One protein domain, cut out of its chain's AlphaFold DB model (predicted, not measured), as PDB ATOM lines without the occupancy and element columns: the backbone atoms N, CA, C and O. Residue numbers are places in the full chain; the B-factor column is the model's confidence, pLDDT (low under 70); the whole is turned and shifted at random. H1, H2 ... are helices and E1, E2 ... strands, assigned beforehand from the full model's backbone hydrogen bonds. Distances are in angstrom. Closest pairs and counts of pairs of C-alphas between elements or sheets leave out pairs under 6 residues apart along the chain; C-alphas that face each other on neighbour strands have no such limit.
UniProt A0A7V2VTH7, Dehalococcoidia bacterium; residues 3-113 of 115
ATOM      1  N   GLY A   3    -103.483 -89.180 136.720       90.56
ATOM      2  CA  GLY A   3    -104.783 -89.768 137.072       90.56
ATOM      3  C   GLY A   3    -105.989 -89.015 136.492       90.56
ATOM      4  O   GLY A   3    -106.956 -89.637 136.084       90.56
ATOM      5  N   GLY A   4    -105.905 -87.686 136.356       93.31
ATOM      6  CA  GLY A   4    -106.956 -86.887 135.712       93.31
ATOM      7  C   GLY A   4    -107.011 -87.046 134.186       93.31
ATOM      8  O   GLY A   4    -107.976 -86.613 133.570       93.31
ATOM      9  N   ARG A   5    -105.983 -87.657 133.583       92.62
ATOM     10  CA  ARG A   5    -105.883 -87.970 132.149       92.62
ATOM     11  C   ARG A   5    -106.033 -89.465 131.850       92.62
ATOM     12  O   ARG A   5    -105.878 -89.860 130.704       92.62
ATOM     13  N   ASN A   6    -106.342 -90.287 132.857       92.00
ATOM     14  CA  ASN A   6    -106.419 -91.747 132.739       92.00
ATOM     15  C   ASN A   6    -105.136 -92.400 132.190       92.00
ATOM     16  O   ASN A   6    -105.202 -93.442 131.545       92.00
ATOM     17  N   ILE A   7    -103.967 -91.808 132.455       92.19
ATOM     18  CA  ILE A   7    -102.681 -92.411 132.090       92.19
ATOM     19  C   ILE A   7    -102.388 -93.536 133.094       92.19
ATOM     20  O   ILE A   7    -102.254 -93.237 134.286       92.19
ATOM     21  N   PRO A   8    -102.288 -94.806 132.662       89.69
ATOM     22  CA  PRO A   8    -101.977 -95.912 133.557       89.69
ATOM     23  C   PRO A   8    -100.494 -95.889 133.946       89.69
ATOM     24  O   PRO A   8     -99.620 -95.683 133.106       89.69
ATOM     25  N   TYR A   9    -100.206 -96.121 135.224       91.31
ATOM     26  CA  TYR A   9     -98.848 -96.281 135.741       91.31
ATOM     27  C   TYR A   9     -98.881 -97.107 137.026       91.31
ATOM     28  O   TYR A   9     -99.871 -97.076 137.759       91.31
ATOM     29  N   SER A  10     -97.804 -97.841 137.297       86.50
ATOM     30  CA  SER A  10     -97.648 -98.638 138.520       86.50
ATOM     31  C   SER A  10     -96.609 -98.047 139.472       86.50
ATOM     32  O   SER A  10     -96.719 -98.203 140.687       86.50
ATOM     33  N   ALA A  11     -95.640 -97.306 138.932       86.31
ATOM     34  CA  ALA A  11     -94.619 -96.601 139.692       86.31
ATOM     35  C   ALA A  11     -94.230 -95.272 139.031       86.31
ATOM     36  O   ALA A  11     -94.429 -95.063 137.833       86.31
ATOM     37  N   THR A  12     -93.589 -94.386 139.796       86.19
ATOM     38  CA  THR A  12     -93.004 -93.133 139.279       86.19
ATOM     39  C   THR A  12     -92.022 -93.391 138.133       86.19
ATOM     40  O   THR A  12     -91.958 -92.614 137.179       86.19
ATOM     41  N   ALA A  13     -91.309 -94.520 138.181       88.62
ATOM     42  CA  ALA A  13     -90.408 -94.944 137.118       88.62
ATOM     43  C   ALA A  13     -91.118 -95.082 135.759       88.62
ATOM     44  O   ALA A  13     -90.531 -94.707 134.742       88.62
ATOM     45  N   ASP A  14     -92.372 -95.542 135.731       88.75
ATOM     46  CA  ASP A  14     -93.160 -95.675 134.497       88.75
ATOM     47  C   ASP A  14     -93.519 -94.297 133.935       88.75
ATOM     48  O   ASP A  14     -93.354 -94.033 132.743       88.75
ATOM     49  N   LEU A  15     -93.950 -93.386 134.814       93.25
ATOM     50  CA  LEU A  15     -94.290 -92.017 134.436       93.25
ATOM     51  C   LEU A  15     -93.083 -91.250 133.901       93.25
ATOM     52  O   LEU A  15     -93.238 -90.465 132.973       93.25
ATOM     53  N   SER A  16     -91.884 -91.491 134.443       93.31
ATOM     54  CA  SER A  16     -90.671 -90.776 134.025       93.31
ATOM     55  C   SER A  16     -90.389 -90.906 132.523       93.31
ATOM     56  O   SER A  16     -89.888 -89.962 131.917       93.31
ATOM     57  N   GLN A  17     -90.748 -92.045 131.919       94.00
ATOM     58  CA  GLN A  17     -90.550 -92.323 130.493       94.00
ATOM     59  C   GLN A  17     -91.867 -92.324 129.703       94.00
ATOM     60  O   GLN A  17     -91.884 -92.705 128.529       94.00
ATOM     61  N   ASN A  18     -92.984 -91.915 130.307       94.62
ATOM     62  CA  ASN A  18     -94.243 -91.777 129.588       94.62
ATOM     63  C   ASN A  18     -94.145 -90.585 128.608       94.62
ATOM     64  O   ASN A  18     -93.778 -89.491 129.042       94.62
ATOM     65  N   PRO A  19     -94.472 -90.757 127.312       94.56
ATOM     66  CA  PRO A  19     -94.349 -89.684 126.323       94.56
ATOM     67  C   PRO A  19     -95.120 -88.407 126.679       94.56
ATOM     68  O   PRO A  19     -94.562 -87.321 126.556       94.56
ATOM     69  N   GLU A  20     -96.349 -88.524 127.191       94.88
ATOM     70  CA  GLU A  20     -97.171 -87.366 127.571       94.88
ATOM     71  C   GLU A  20     -96.574 -86.616 128.770       94.88
ATOM     72  O   GLU A  20     -96.676 -85.395 128.869       94.88
ATOM     73  N   VAL A  21     -95.922 -87.337 129.688       95.88
ATOM     74  CA  VAL A  21     -95.206 -86.728 130.817       95.88
ATOM     75  C   VAL A  21     -93.922 -86.054 130.340       95.88
ATOM     76  O   VAL A  21     -93.639 -84.932 130.755       95.88
ATOM     77  N   CYS A  22     -93.151 -86.690 129.454       95.94
ATOM     78  CA  CYS A  22     -91.971 -86.068 128.854       95.94
ATOM     79  C   CYS A  22     -92.330 -84.772 128.121       95.94
ATOM     80  O   CYS A  22     -91.666 -83.759 128.331       95.94
ATOM     81  N   GLU A  23     -93.404 -84.784 127.328       96.12
ATOM     82  CA  GLU A  23     -93.907 -83.605 126.624       96.12
ATOM     83  C   GLU A  23     -94.363 -82.515 127.603       96.12
ATOM     84  O   GLU A  23     -93.980 -81.354 127.458       96.12
ATOM     85  N   LEU A  24     -95.112 -82.879 128.649       96.50
ATOM     86  CA  LEU A  24     -95.515 -81.941 129.698       96.50
ATOM     87  C   LEU A  24     -94.297 -81.233 130.309       96.50
ATOM     88  O   LEU A  24     -94.271 -80.006 130.394       96.50
ATOM     89  N   ILE A  25     -93.280 -81.993 130.721       97.00
ATOM     90  CA  ILE A  25     -92.065 -81.425 131.315       97.00
ATOM     91  C   ILE A  25     -91.311 -80.570 130.294       97.00
ATOM     92  O   ILE A  25     -90.886 -79.466 130.628       97.00
ATOM     93  N   GLN A  26     -91.194 -81.019 129.042       97.75
ATOM     94  CA  GLN A  26     -90.556 -80.257 127.966       97.75
ATOM     95  C   GLN A  26     -91.225 -78.889 127.773       97.75
ATOM     96  O   GLN A  26     -90.529 -77.876 127.670       97.75
ATOM     97  N   GLN A  27     -92.560 -78.839 127.777       97.25
ATOM     98  CA  GLN A  27     -93.322 -77.595 127.668       97.25
ATOM     99  C   GLN A  27     -93.065 -76.663 128.860       97.25
ATOM    100  O   GLN A  27     -92.857 -75.466 128.661       97.25
ATOM    101  N   GLU A  28     -93.037 -77.178 130.091       97.62
ATOM    102  CA  GLU A  28     -92.735 -76.365 131.276       97.62
ATOM    103  C   GLU A  28     -91.292 -75.838 131.268       97.62
ATOM    104  O   GLU A  28     -91.065 -74.652 131.522       97.62
ATOM    105  N   VAL A  29     -90.314 -76.663 130.882       97.81
ATOM    106  CA  VAL A  29     -88.915 -76.231 130.728       97.81
ATOM    107  C   VAL A  29     -88.798 -75.154 129.647       97.81
ATOM    108  O   VAL A  29     -88.128 -74.142 129.857       97.81
ATOM    109  N   ALA A  30     -89.506 -75.299 128.522       97.44
ATOM    110  CA  ALA A  30     -89.546 -74.279 127.477       97.44
ATOM    111  C   ALA A  30     -90.121 -72.946 127.991       97.44
ATOM    112  O   ALA A  30     -89.618 -71.881 127.627       97.44
ATOM    113  N   LYS A  31     -91.138 -72.975 128.866       97.38
ATOM    114  CA  LYS A  31     -91.674 -71.762 129.507       97.38
ATOM    115  C   LYS A  31     -90.636 -71.093 130.406       97.38
ATOM    116  O   LYS A  31     -90.458 -69.883 130.298       97.38
ATOM    117  N   VAL A  32     -89.927 -71.864 131.234       97.19
ATOM    118  CA  VAL A  32     -88.859 -71.348 132.109       97.19
ATOM    119  C   VAL A  32     -87.715 -70.745 131.291       97.19
ATOM    120  O   VAL A  32     -87.272 -69.636 131.587       97.19
ATOM    121  N   ASN A  33     -87.294 -71.407 130.210       97.50
ATOM    122  CA  ASN A  33     -86.223 -70.935 129.327       97.50
ATOM    123  C   ASN A  33     -86.480 -69.541 128.731       97.50
ATOM    124  O   ASN A  33     -85.520 -68.822 128.452       97.50
ATOM    125  N   ARG A  34     -87.745 -69.120 128.560       96.50
ATOM    126  CA  ARG A  34     -88.078 -67.762 128.082       96.50
ATOM    127  C   ARG A  34     -87.643 -66.658 129.045       96.50
ATOM    128  O   ARG A  34     -87.494 -65.517 128.619       96.50
ATOM    129  N   HIS A  35     -87.443 -66.989 130.316       96.81
ATOM    130  CA  HIS A  35     -87.011 -66.054 131.352       96.81
ATOM    131  C   HIS A  35     -85.509 -66.149 131.654       96.81
ATOM    132  O   HIS A  35     -85.015 -65.415 132.507       96.81
ATOM    133  N   LEU A  36     -84.782 -67.039 130.971       96.25
ATOM    134  CA  LEU A  36     -83.351 -67.250 131.172       96.25
ATOM    135  C   LEU A  36     -82.530 -66.617 130.035       96.25
ATOM    136  O   LEU A  36     -82.948 -66.679 128.868       96.25
ATOM    137  N   PRO A  37     -81.344 -66.054 130.348       97.00
ATOM    138  CA  PRO A  37     -80.337 -65.725 129.343       97.00
ATOM    139  C   PRO A  37     -80.010 -66.945 128.484       97.00
ATOM    140  O   PRO A  37     -80.084 -68.076 128.968       97.00
ATOM    141  N   GLU A  38     -79.622 -66.722 127.229       94.38
ATOM    142  CA  GLU A  38     -79.375 -67.792 126.255       94.38
ATOM    143  C   GLU A  38     -78.414 -68.870 126.782       94.38
ATOM    144  O   GLU A  38     -78.752 -70.054 126.752       94.38
ATOM    145  N   ASP A  39     -77.294 -68.456 127.376       95.25
ATOM    146  CA  ASP A  39     -76.260 -69.348 127.920       95.25
ATOM    147  C   ASP A  39     -76.713 -70.168 129.139       95.25
ATOM    148  O   ASP A  39     -76.037 -71.106 129.555       95.25
ATOM    149  N   SER A  40     -77.852 -69.818 129.740       95.81
ATOM    150  CA  SER A  40     -78.416 -70.499 130.912       95.81
ATOM    151  C   SER A  40     -79.634 -71.363 130.581       95.81
ATOM    152  O   SER A  40     -80.206 -71.978 131.483       95.81
ATOM    153  N   ARG A  41     -80.063 -71.417 129.314       97.00
ATOM    154  CA  ARG A  41     -81.228 -72.209 128.902       97.00
ATOM    155  C   ARG A  41     -80.928 -73.701 128.946       97.00
ATOM    156  O   ARG A  41     -79.888 -74.172 128.487       97.00
ATOM    157  N   VAL A  42     -81.896 -74.472 129.429       96.81
ATOM    158  CA  VAL A  42     -81.847 -75.934 129.374       96.81
ATOM    159  C   VAL A  42     -82.110 -76.373 127.938       96.81
ATOM    160  O   VAL A  42     -83.221 -76.200 127.449       96.81
ATOM    161  N   ARG A  43     -81.109 -76.948 127.264       95.81
ATOM    162  CA  ARG A  43     -81.260 -77.473 125.891       95.81
ATOM    163  C   ARG A  43     -81.745 -78.919 125.847       95.81
ATOM    164  O   ARG A  43     -82.427 -79.313 124.910       95.81
ATOM    165  N   LYS A  44     -81.367 -79.728 126.838       97.06
ATOM    166  CA  LYS A  44     -81.726 -81.146 126.934       97.06
ATOM    167  C   LYS A  44     -81.919 -81.551 128.388       97.06
ATOM    168  O   LYS A  44     -81.252 -81.005 129.265       97.06
ATOM    169  N   PHE A  45     -82.788 -82.522 128.636       96.88
ATOM    170  CA  PHE A  45     -83.004 -83.087 129.964       96.88
ATOM    171  C   PHE A  45     -83.379 -84.570 129.902       96.88
ATOM    172  O   PHE A  45     -83.865 -85.082 128.893       96.88
ATOM    173  N   ILE A  46     -83.180 -85.252 131.025       96.44
ATOM    174  CA  ILE A  46     -83.628 -86.622 131.262       96.44
ATOM    175  C   ILE A  46     -84.534 -86.603 132.489       96.44
ATOM    176  O   ILE A  46     -84.195 -85.993 133.503       96.44
ATOM    177  N   ASN A  47     -85.658 -87.311 132.412       95.31
ATOM    178  CA  ASN A  47     -86.486 -87.598 133.577       95.31
ATOM    179  C   ASN A  47     -85.902 -88.808 134.311       95.31
ATOM    180  O   ASN A  47     -85.887 -89.916 133.772       95.31
ATOM    181  N   ILE A  48     -85.413 -88.600 135.532       91.69
ATOM    182  CA  ILE A  48     -84.869 -89.683 136.359       91.69
ATOM    183  C   ILE A  48     -86.024 -90.551 136.869       91.69
ATOM    184  O   ILE A  48     -87.113 -90.070 137.170       91.69
ATOM    185  N   ARG A  49     -85.782 -91.859 136.948       90.38
ATOM    186  CA  ARG A  49     -86.803 -92.864 137.283       90.38
ATOM    187  C   ARG A  49     -87.112 -92.991 138.772       90.38
ATOM    188  O   ARG A  49     -88.050 -93.695 139.139       90.38
ATOM    189  N   LYS A  50     -86.306 -92.352 139.615       87.56
ATOM    190  CA  LYS A  50     -86.461 -92.296 141.066       87.56
ATOM    191  C   LYS A  50     -86.125 -90.901 141.577       87.56
ATOM    192  O   LYS A  50     -85.338 -90.186 140.953       87.56
ATOM    193  N   ASP A  51     -86.682 -90.569 142.728       89.44
ATOM    194  CA  ASP A  51     -86.307 -89.371 143.463       89.44
ATOM    195  C   ASP A  51     -84.935 -89.554 144.123       89.44
ATOM    196  O   ASP A  51     -84.478 -90.678 144.344       89.44
ATOM    197  N   PHE A  52     -84.282 -88.436 144.452       91.56
ATOM    198  CA  PHE A  52     -83.041 -88.474 145.219       91.56
ATOM    199  C   PHE A  52     -83.302 -88.779 146.692       91.56
ATOM    200  O   PHE A  52     -84.146 -88.137 147.328       91.56
ATOM    201  N   ASP A  53     -82.504 -89.688 147.242       88.75
ATOM    202  CA  ASP A  53     -82.652 -90.196 148.601       88.75
ATOM    203  C   ASP A  53     -81.476 -89.756 149.510       88.75
ATOM    204  O   ASP A  53     -80.301 -89.981 149.184       88.75
ATOM    205  N   PRO A  54     -81.731 -89.090 150.658       88.69
ATOM    206  CA  PRO A  54     -80.680 -88.786 151.629       88.69
ATOM    207  C   PRO A  54     -80.011 -90.034 152.231       88.69
ATOM    208  O   PRO A  54     -78.830 -89.950 152.582       88.69
ATOM    209  N   ASP A  55     -80.714 -91.162 152.329       89.44
ATOM    210  CA  ASP A  55     -80.203 -92.419 152.883       89.44
ATOM    211  C   ASP A  55     -79.273 -93.139 151.890       89.44
ATOM    212  O   ASP A  55     -78.337 -93.824 152.301       89.44
ATOM    213  N   GLU A  56     -79.428 -92.879 150.587       89.12
ATOM    214  CA  GLU A  56     -78.479 -93.302 149.544       89.12
ATOM    215  C   GLU A  56     -77.300 -92.326 149.355       89.12
ATOM    216  O   GLU A  56     -76.506 -92.470 148.427       89.12
ATOM    217  N   ALA A  57     -77.162 -91.320 150.228       89.44
ATOM    218  CA  ALA A  57     -76.155 -90.262 150.127       89.44
ATOM    219  C   ALA A  57     -76.238 -89.418 148.837       89.44
ATOM    220  O   ALA A  57     -75.265 -88.759 148.464       89.44
ATOM    221  N   GLU A  58     -77.405 -89.363 148.194       92.06
ATOM    222  CA  GLU A  58     -77.671 -88.497 147.036       92.06
ATOM    223  C   GLU A  58     -77.944 -87.052 147.478       92.06
ATOM    224  O   GLU A  58     -77.572 -86.080 146.810       92.06
ATOM    225  N   LEU A  59     -78.525 -86.909 148.672       95.88
ATOM    226  CA  LEU A  59     -78.803 -85.636 149.323       95.88
ATOM    227  C   LEU A  59     -78.068 -85.505 150.667       95.88
ATOM    228  O   LEU A  59     -77.656 -86.471 151.310       95.88
ATOM    229  N   THR A  60     -77.883 -84.275 151.141       94.19
ATOM    230  CA  THR A  60     -77.627 -84.023 152.565       94.19
ATOM    231  C   THR A  60     -78.902 -84.285 153.373       94.19
ATOM    232  O   THR A  60     -80.004 -84.266 152.827       94.19
ATOM    233  N   ARG A  61     -78.790 -84.419 154.704       91.62
ATOM    234  CA  ARG A  61     -79.974 -84.495 155.588       91.62
ATOM    235  C   ARG A  61     -80.906 -83.283 155.455       91.62
ATOM    236  O   ARG A  61     -82.099 -83.394 155.693       91.62
ATOM    237  N   THR A  62     -80.376 -82.138 155.023       94.38
ATOM    238  CA  THR A  62     -81.144 -80.919 154.723       94.38
ATOM    239  C   THR A  62     -81.594 -80.840 153.257       94.38
ATOM    240  O   THR A  62     -81.853 -79.745 152.766       94.38
ATOM    241  N   ARG A  63     -81.615 -81.963 152.526       93.19
ATOM    242  CA  ARG A  63     -82.047 -82.080 151.121       93.19
ATOM    243  C   ARG A  63     -81.216 -81.300 150.088       93.19
ATOM    244  O   ARG A  63     -81.692 -81.049 148.986       93.19
ATOM    245  N   LYS A  64     -79.967 -80.928 150.399       95.81
ATOM    246  CA  LYS A  64     -79.054 -80.334 149.402       95.81
ATOM    247  C   LYS A  64     -78.442 -81.431 148.535       95.81
ATOM    248  O   LYS A  64     -78.032 -82.459 149.061       95.81
ATOM    249  N   ILE A  65     -78.325 -81.189 147.233       96.56
ATOM    250  CA  ILE A  65     -77.717 -82.135 146.290       96.56
ATOM    251  C   ILE A  65     -76.228 -82.348 146.602       96.56
ATOM    252  O   ILE A  65     -75.464 -81.385 146.709       96.56
ATOM    253  N   ARG A  66     -75.794 -83.611 146.675       96.38
ATOM    254  CA  ARG A  66     -74.376 -83.991 146.734       96.38
ATOM    255  C   ARG A  66     -73.835 -84.190 145.318       96.38
ATOM    256  O   ARG A  66     -73.728 -85.308 144.825       96.38
ATOM    257  N   ARG A  67     -73.495 -83.076 144.661       95.81
ATOM    258  CA  ARG A  67     -73.165 -83.026 143.224       95.81
ATOM    259  C   ARG A  67     -72.138 -84.075 142.782       95.81
ATOM    260  O   ARG A  67     -72.449 -84.852 141.896       95.81
ATOM    261  N   ALA A  68     -70.973 -84.150 143.427       96.00
ATOM    262  CA  ALA A  68     -69.915 -85.088 143.030       96.00
ATOM    263  C   ALA A  68     -70.351 -86.566 143.108       96.00
ATOM    264  O   ALA A  68     -69.962 -87.379 142.271       96.00
ATOM    265  N   PHE A  69     -71.188 -86.912 144.094       95.00
ATOM    266  CA  PHE A  69     -71.743 -88.259 144.222       95.00
ATOM    267  C   PHE A  69     -72.723 -88.556 143.082       95.00
ATOM    268  O   PHE A  69     -72.598 -89.581 142.414       95.00
ATOM    269  N   LEU A  70     -73.648 -87.627 142.810       94.44
ATOM    270  CA  LEU A  70     -74.609 -87.760 141.714       94.44
ATOM    271  C   LEU A  70     -73.934 -87.819 140.342       94.44
ATOM    272  O   LEU A  70     -74.303 -88.655 139.523       94.44
ATOM    273  N   GLU A  71     -72.930 -86.980 140.095       95.19
ATOM    274  CA  GLU A  71     -72.169 -86.974 138.840       95.19
ATOM    275  C   GLU A  71     -71.488 -88.319 138.580       95.19
ATOM    276  O   GLU A  71     -71.474 -88.802 137.450       95.19
ATOM    277  N   HIS A  72     -70.959 -88.964 139.622       94.69
ATOM    278  CA  HIS A  72     -70.413 -90.310 139.497       94.69
ATOM    279  C   HIS A  72     -71.517 -91.353 139.262       94.69
ATOM    280  O   HIS A  72     -71.425 -92.146 138.326       94.69
ATOM    281  N   ARG A  73     -72.576 -91.328 140.081       91.38
ATOM    282  CA  ARG A  73     -73.684 -92.298 140.056       91.38
ATOM    283  C   ARG A  73     -74.471 -92.294 138.744       91.38
ATOM    284  O   ARG A  73     -74.919 -93.354 138.309       91.38
ATOM    285  N   TYR A  74     -74.640 -91.117 138.144       92.62
ATOM    286  CA  TYR A  74     -75.431 -90.880 136.935       92.62
ATOM    287  C   TYR A  74     -74.576 -90.526 135.719       92.62
ATOM    288  O   TYR A  74     -75.103 -90.024 134.728       92.62
ATOM    289  N   ARG A  75     -73.270 -90.825 135.761       94.50
ATOM    290  CA  ARG A  75     -72.322 -90.541 134.676       94.50
ATOM    291  C   ARG A  75     -72.856 -90.949 133.306       94.50
ATOM    292  O   ARG A  75     -72.863 -90.135 132.401       94.50
ATOM    293  N   ASN A  76     -73.406 -92.157 133.184       94.12
ATOM    294  CA  ASN A  76     -73.944 -92.652 131.914       94.12
ATOM    295  C   ASN A  76     -75.108 -91.799 131.375       94.12
ATOM    296  O   ASN A  76     -75.204 -91.600 130.166       94.12
ATOM    297  N   LEU A  77     -75.986 -91.299 132.255       94.25
ATOM    298  CA  LEU A  77     -77.092 -90.419 131.863       94.25
ATOM    299  C   LEU A  77     -76.563 -89.046 131.430       94.25
ATOM    300  O   LEU A  77     -76.983 -88.511 130.407       94.25
ATOM    301  N   ILE A  78     -75.616 -88.498 132.195       94.94
ATOM    302  CA  ILE A  78     -74.974 -87.209 131.909       94.94
ATOM    303  C   ILE A  78     -74.233 -87.279 130.568       94.94
ATOM    304  O   ILE A  78     -74.448 -86.437 129.700       94.94
ATOM    305  N   ASP A  79     -73.431 -88.319 130.356       95.75
ATOM    306  CA  ASP A  79     -72.693 -88.536 129.114       95.75
ATOM    307  C   ASP A  79     -73.645 -88.653 127.917       95.75
ATOM    308  O   ASP A  79     -73.365 -88.097 126.860       95.75
ATOM    309  N   ALA A  80     -74.801 -89.311 128.073       95.44
ATOM    310  CA  ALA A  80     -75.794 -89.421 127.004       95.44
ATOM    311  C   ALA A  80     -76.391 -88.066 126.587       95.44
ATOM    312  O   ALA A  80     -76.606 -87.841 125.393       95.44
ATOM    313  N   ILE A  81     -76.604 -87.148 127.541       95.50
ATOM    314  CA  ILE A  81     -77.046 -85.773 127.252       95.50
ATOM    315  C   ILE A  81     -76.025 -85.067 126.349       95.50
ATOM    316  O   ILE A  81     -76.405 -84.432 125.358       95.50
ATOM    317  N   TYR A  82     -74.735 -85.209 126.661       95.06
ATOM    318  CA  TYR A  82     -73.652 -84.550 125.927       95.06
ATOM    319  C   TYR A  82     -73.249 -85.266 124.634       95.06
ATOM    320  O   TYR A  82     -72.780 -84.616 123.704       95.06
ATOM    321  N   SER A  83     -73.467 -86.579 124.521       93.75
ATOM    322  CA  SER A  83     -73.042 -87.368 123.357       93.75
ATOM    323  C   SER A  83     -74.011 -87.309 122.173       93.75
ATOM    324  O   SER A  83     -73.790 -87.991 121.174       93.75
ATOM    325  N   GLY A  84     -75.130 -86.589 122.290       88.06
ATOM    326  CA  GLY A  84     -76.144 -86.507 121.234       88.06
ATOM    327  C   GLY A  84     -76.994 -87.770 121.056       88.06
ATOM    328  O   GLY A  84     -77.712 -87.875 120.065       88.06
ATOM    329  N   LYS A  85     -76.951 -88.716 122.004       92.62
ATOM    330  CA  LYS A  85     -77.844 -89.884 121.992       92.62
ATOM    331  C   LYS A  85     -79.283 -89.433 122.237       92.62
ATOM    332  O   LYS A  85     -79.513 -88.498 122.998       92.62
ATOM    333  N   GLN A  86     -80.238 -90.110 121.606       93.88
ATOM    334  CA  GLN A  86     -81.668 -89.886 121.856       93.88
ATOM    335  C   GLN A  86     -82.192 -90.786 122.974       93.88
ATOM    336  O   GLN A  86     -83.091 -90.399 123.714       93.88
ATOM    337  N   GLU A  87     -81.598 -91.968 123.124       94.44
ATOM    338  CA  GLU A  87     -81.993 -92.952 124.120       94.44
ATOM    339  C   GLU A  87     -80.767 -93.689 124.668       94.44
ATOM    340  O   GLU A  87     -79.717 -93.775 124.019       94.44
ATOM    341  N   LEU A  88     -80.902 -94.235 125.873       94.56
ATOM    342  CA  LEU A  88     -79.939 -95.158 126.457       94.56
ATOM    343  C   LEU A  88     -80.633 -96.213 127.311       94.56
ATOM    344  O   LEU A  88     -81.667 -95.948 127.913       94.56
ATOM    345  N   VAL A  89     -80.032 -97.397 127.399       92.69
ATOM    346  CA  VAL A  89     -80.484 -98.434 128.328       92.69
ATOM    347  C   VAL A  89     -79.789 -98.218 129.670       92.69
ATOM    348  O   VAL A  89     -78.574 -98.389 129.783       92.69
ATOM    349  N   GLU A  90     -80.553 -97.830 130.685       89.94
ATOM    350  CA  GLU A  90     -80.092 -97.749 132.069       89.94
ATOM    351  C   GLU A  90     -80.426 -99.055 132.794       89.94
ATOM    352  O   GLU A  90     -81.561 -99.537 132.748       89.94
ATOM    353  N   LYS A  91     -79.432 -99.622 133.486       86.94
ATOM    354  CA  LYS A  91     -79.623-100.758 134.388       86.94
ATOM    355  C   LYS A  91     -79.597-100.250 135.820       86.94
ATOM    356  O   LYS A  91     -78.568 -99.750 136.275       86.94
ATOM    357  N   THR A  92     -80.702-100.417 136.534       78.12
ATOM    358  CA  THR A  92     -80.810-100.011 137.935       78.12
ATOM    359  C   THR A  92     -81.020-101.236 138.801       78.12
ATOM    360  O   THR A  92     -81.953-102.013 138.591       78.12
ATOM    361  N   THR A  93     -80.144-101.417 139.786       77.00
ATOM    362  CA  THR A  93     -80.332-102.434 140.818       77.00
ATOM    363  C   THR A  93     -81.418-101.965 141.778       77.00
ATOM    364  O   THR A  93     -81.270-100.925 142.418       77.00
ATOM    365  N   VAL A  94     -82.503-102.726 141.871       75.75
ATOM    366  CA  VAL A  94     -83.602-102.490 142.809       75.75
ATOM    367  C   VAL A  94     -83.457-103.495 143.942       75.75
ATOM    368  O   VAL A  94     -83.327-104.691 143.691       75.75
ATOM    369  N   THR A  95     -83.451-103.014 145.183       74.06
ATOM    370  CA  THR A  95     -83.522-103.891 146.357       74.06
ATOM    371  C   THR A  95     -84.988-104.023 146.745       74.06
ATOM    372  O   THR A  95     -85.642-103.020 147.025       74.06
ATOM    373  N   TYR A  96     -85.517-105.239 146.701       74.12
ATOM    374  CA  TYR A  96     -86.890-105.540 147.084       74.12
ATOM    375  C   TYR A  96     -87.027-105.612 148.609       74.12
ATOM    376  O   TYR A  96     -86.043-105.708 149.344       74.12
ATOM    377  N   GLN A  97     -88.268-105.564 149.093       73.19
ATOM    378  CA  GLN A  97     -88.582-105.556 150.527       73.19
ATOM    379  C   GLN A  97     -88.126-106.826 151.266       73.19
ATOM    380  O   GLN A  97     -87.903-106.783 152.471       73.19
ATOM    381  N   ASP A  98     -87.954-107.938 150.551       83.50
ATOM    382  CA  ASP A  98     -87.409-109.196 151.072       83.50
ATOM    383  C   ASP A  98     -85.865-109.218 151.125       83.50
ATOM    384  O   ASP A  98     -85.266-110.228 151.490       83.50
ATOM    385  N   GLY A  99     -85.210-108.111 150.757       75.81
ATOM    386  CA  GLY A  99     -83.755-107.979 150.686       75.81
ATOM    387  C   GLY A  99     -83.135-108.540 149.403       75.81
ATOM    388  O   GLY A  99     -81.922-108.413 149.209       75.81
ATOM    389  N   SER A 100     -83.931-109.133 148.509       79.75
ATOM    390  CA  SER A 100     -83.444-109.585 147.209       79.75
ATOM    391  C   SER A 100     -83.077-108.392 146.323       79.75
ATOM    392  O   SER A 100     -83.629-107.296 146.435       79.75
ATOM    393  N   LYS A 101     -82.098-108.586 145.437       80.94
ATOM    394  CA  LYS A 101     -81.664-107.567 144.476       80.94
ATOM    395  C   LYS A 101     -82.070-107.996 143.074       80.94
ATOM    396  O   LYS A 101     -81.599-109.017 142.584       80.94
ATOM    397  N   GLY A 102     -82.914-107.203 142.429       80.75
ATOM    398  CA  GLY A 102     -83.224-107.320 141.007       80.75
ATOM    399  C   GLY A 102     -82.448-106.306 140.188       80.75
ATOM    400  O   GLY A 102     -82.027-105.267 140.692       80.75
ATOM    401  N   THR A 103     -82.286-106.589 138.901       80.19
ATOM    402  CA  THR A 103     -81.866-105.575 137.931       80.19
ATOM    403  C   THR A 103     -83.060-105.238 137.064       80.19
ATOM    404  O   THR A 103     -83.631-106.121 136.431       80.19
ATOM    405  N   VAL A 104     -83.432-103.962 137.041       83.75
ATOM    406  CA  VAL A 104     -84.444-103.447 136.126       83.75
ATOM    407  C   VAL A 104     -83.719-102.677 135.037       83.75
ATOM    408  O   VAL A 104     -83.014-101.705 135.316       83.75
ATOM    409  N   GLU A 105     -83.893-103.119 133.798       88.44
ATOM    410  CA  GLU A 105     -83.429-102.390 132.624       88.44
ATOM    411  C   GLU A 105     -84.542-101.490 132.107       88.44
ATOM    412  O   GLU A 105     -85.721-101.854 132.138       88.44
ATOM    413  N   ALA A 106     -84.179-100.304 131.635       89.44
ATOM    414  CA  ALA A 106     -85.118 -99.449 130.940       89.44
ATOM    415  C   ALA A 106     -84.461 -98.539 129.930       89.44
ATOM    416  O   ALA A 106     -83.328 -98.094 130.100       89.44
ATOM    417  N   VAL A 107     -85.241 -98.229 128.904       93.56
ATOM    418  CA  VAL A 107     -84.901 -97.218 127.919       93.56
ATOM    419  C   VAL A 107     -85.225 -95.850 128.508       93.56
ATOM    420  O   VAL A 107     -86.365 -95.576 128.882       93.56
ATOM    421  N   ILE A 108     -84.200 -95.016 128.606       95.31
ATOM    422  CA  ILE A 108     -84.269 -93.645 129.090       95.31
ATOM    423  C   ILE A 108     -84.160 -92.711 127.894       95.31
ATOM    424  O   ILE A 108     -83.221 -92.838 127.108       95.31
ATOM    425  N   ARG A 109     -85.097 -91.769 127.759       95.88
ATOM    426  CA  ARG A 109     -85.077 -90.779 126.673       95.88
ATOM    427  C   ARG A 109     -84.328 -89.515 127.071       95.88
ATOM    428  O   ARG A 109     -84.516 -88.981 128.163       95.88
ATOM    429  N   VAL A 110     -83.532 -89.007 126.138       96.88
ATOM    430  CA  VAL A 110     -82.941 -87.671 126.187       96.88
ATOM    431  C   VAL A 110     -83.896 -86.717 125.476       96.88
ATOM    432  O   VAL A 110     -84.047 -86.763 124.259       96.88
ATOM    433  N   ASN A 111     -84.555 -85.851 126.240       97.06
ATOM    434  CA  ASN A 111     -85.542 -84.912 125.719       97.06
ATOM    435  C   ASN A 111     -84.852 -83.600 125.339       97.06
ATOM    436  O   ASN A 111     -84.169 -83.004 126.170       97.06
ATOM    437  N   THR A 112     -85.042 -83.137 124.108       96.12
ATOM    438  CA  THR A 112     -84.518 -81.849 123.626       96.12
ATOM    439  C   THR A 112     -85.556 -80.746 123.827       96.12
ATOM    440  O   THR A 112     -86.749 -80.985 123.667       96.12
ATOM    441  N   VAL A 113     -85.130 -79.538 124.191       94.62
ATOM    442  CA  VAL A 113     -85.998 -78.374 124.415       94.62
ATOM    443  C   VAL A 113     -85.620 -77.275 123.427       94.62
ATOM    444  O   VAL A 113     -84.558 -76.671 123.561       94.62
TER     445      VAL A 113
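This is residues 3 to 113 of the 115 residues of a protein of Dehalococcoidia bacterium (UniProt A0A7V2VTH7). A long two-stranded antiparallel hairpin, E1 and E2, has helix H4 packed on E1; H3 turns a corner from H4, and H1 and H2 lie apart from the hairpin. Residues 34 to 66 wind from H2 to H3. The 111 printed residues, under half in named elements, run H1 H2 H3 H4 E1 E2, mixed in class. The whole is only just compact, close to loose, with a radius of gyration of the C-alphas of 15.6 A and spans of 48 by 37 by 30 A.

Between E1, residues 87 to 95, and E2, residues 101 to 109, N 90 and O 106 are 2.8 A apart. H4, residues 75 to 82, is closest to E1 at C-alphas 80 and 88, 7.1 A. H3, residues 67 to 73, is about perpendicular to H4, at 78 degrees. In each helix every O i to N i+4 pair is within hydrogen-bond range.

H1, residues 12 to 16, begins at C-alpha 12, (-93.004, -93.133, 139.279). H2, residues 19 to 33, spans 20.7 A, E1 24.8 A. E2 ends at C-alpha 109, (-85.077, -90.779, 126.673).

The printed part has no cut, the link H2 to H3 is long, and no printed residue is under 70 in pLDDT.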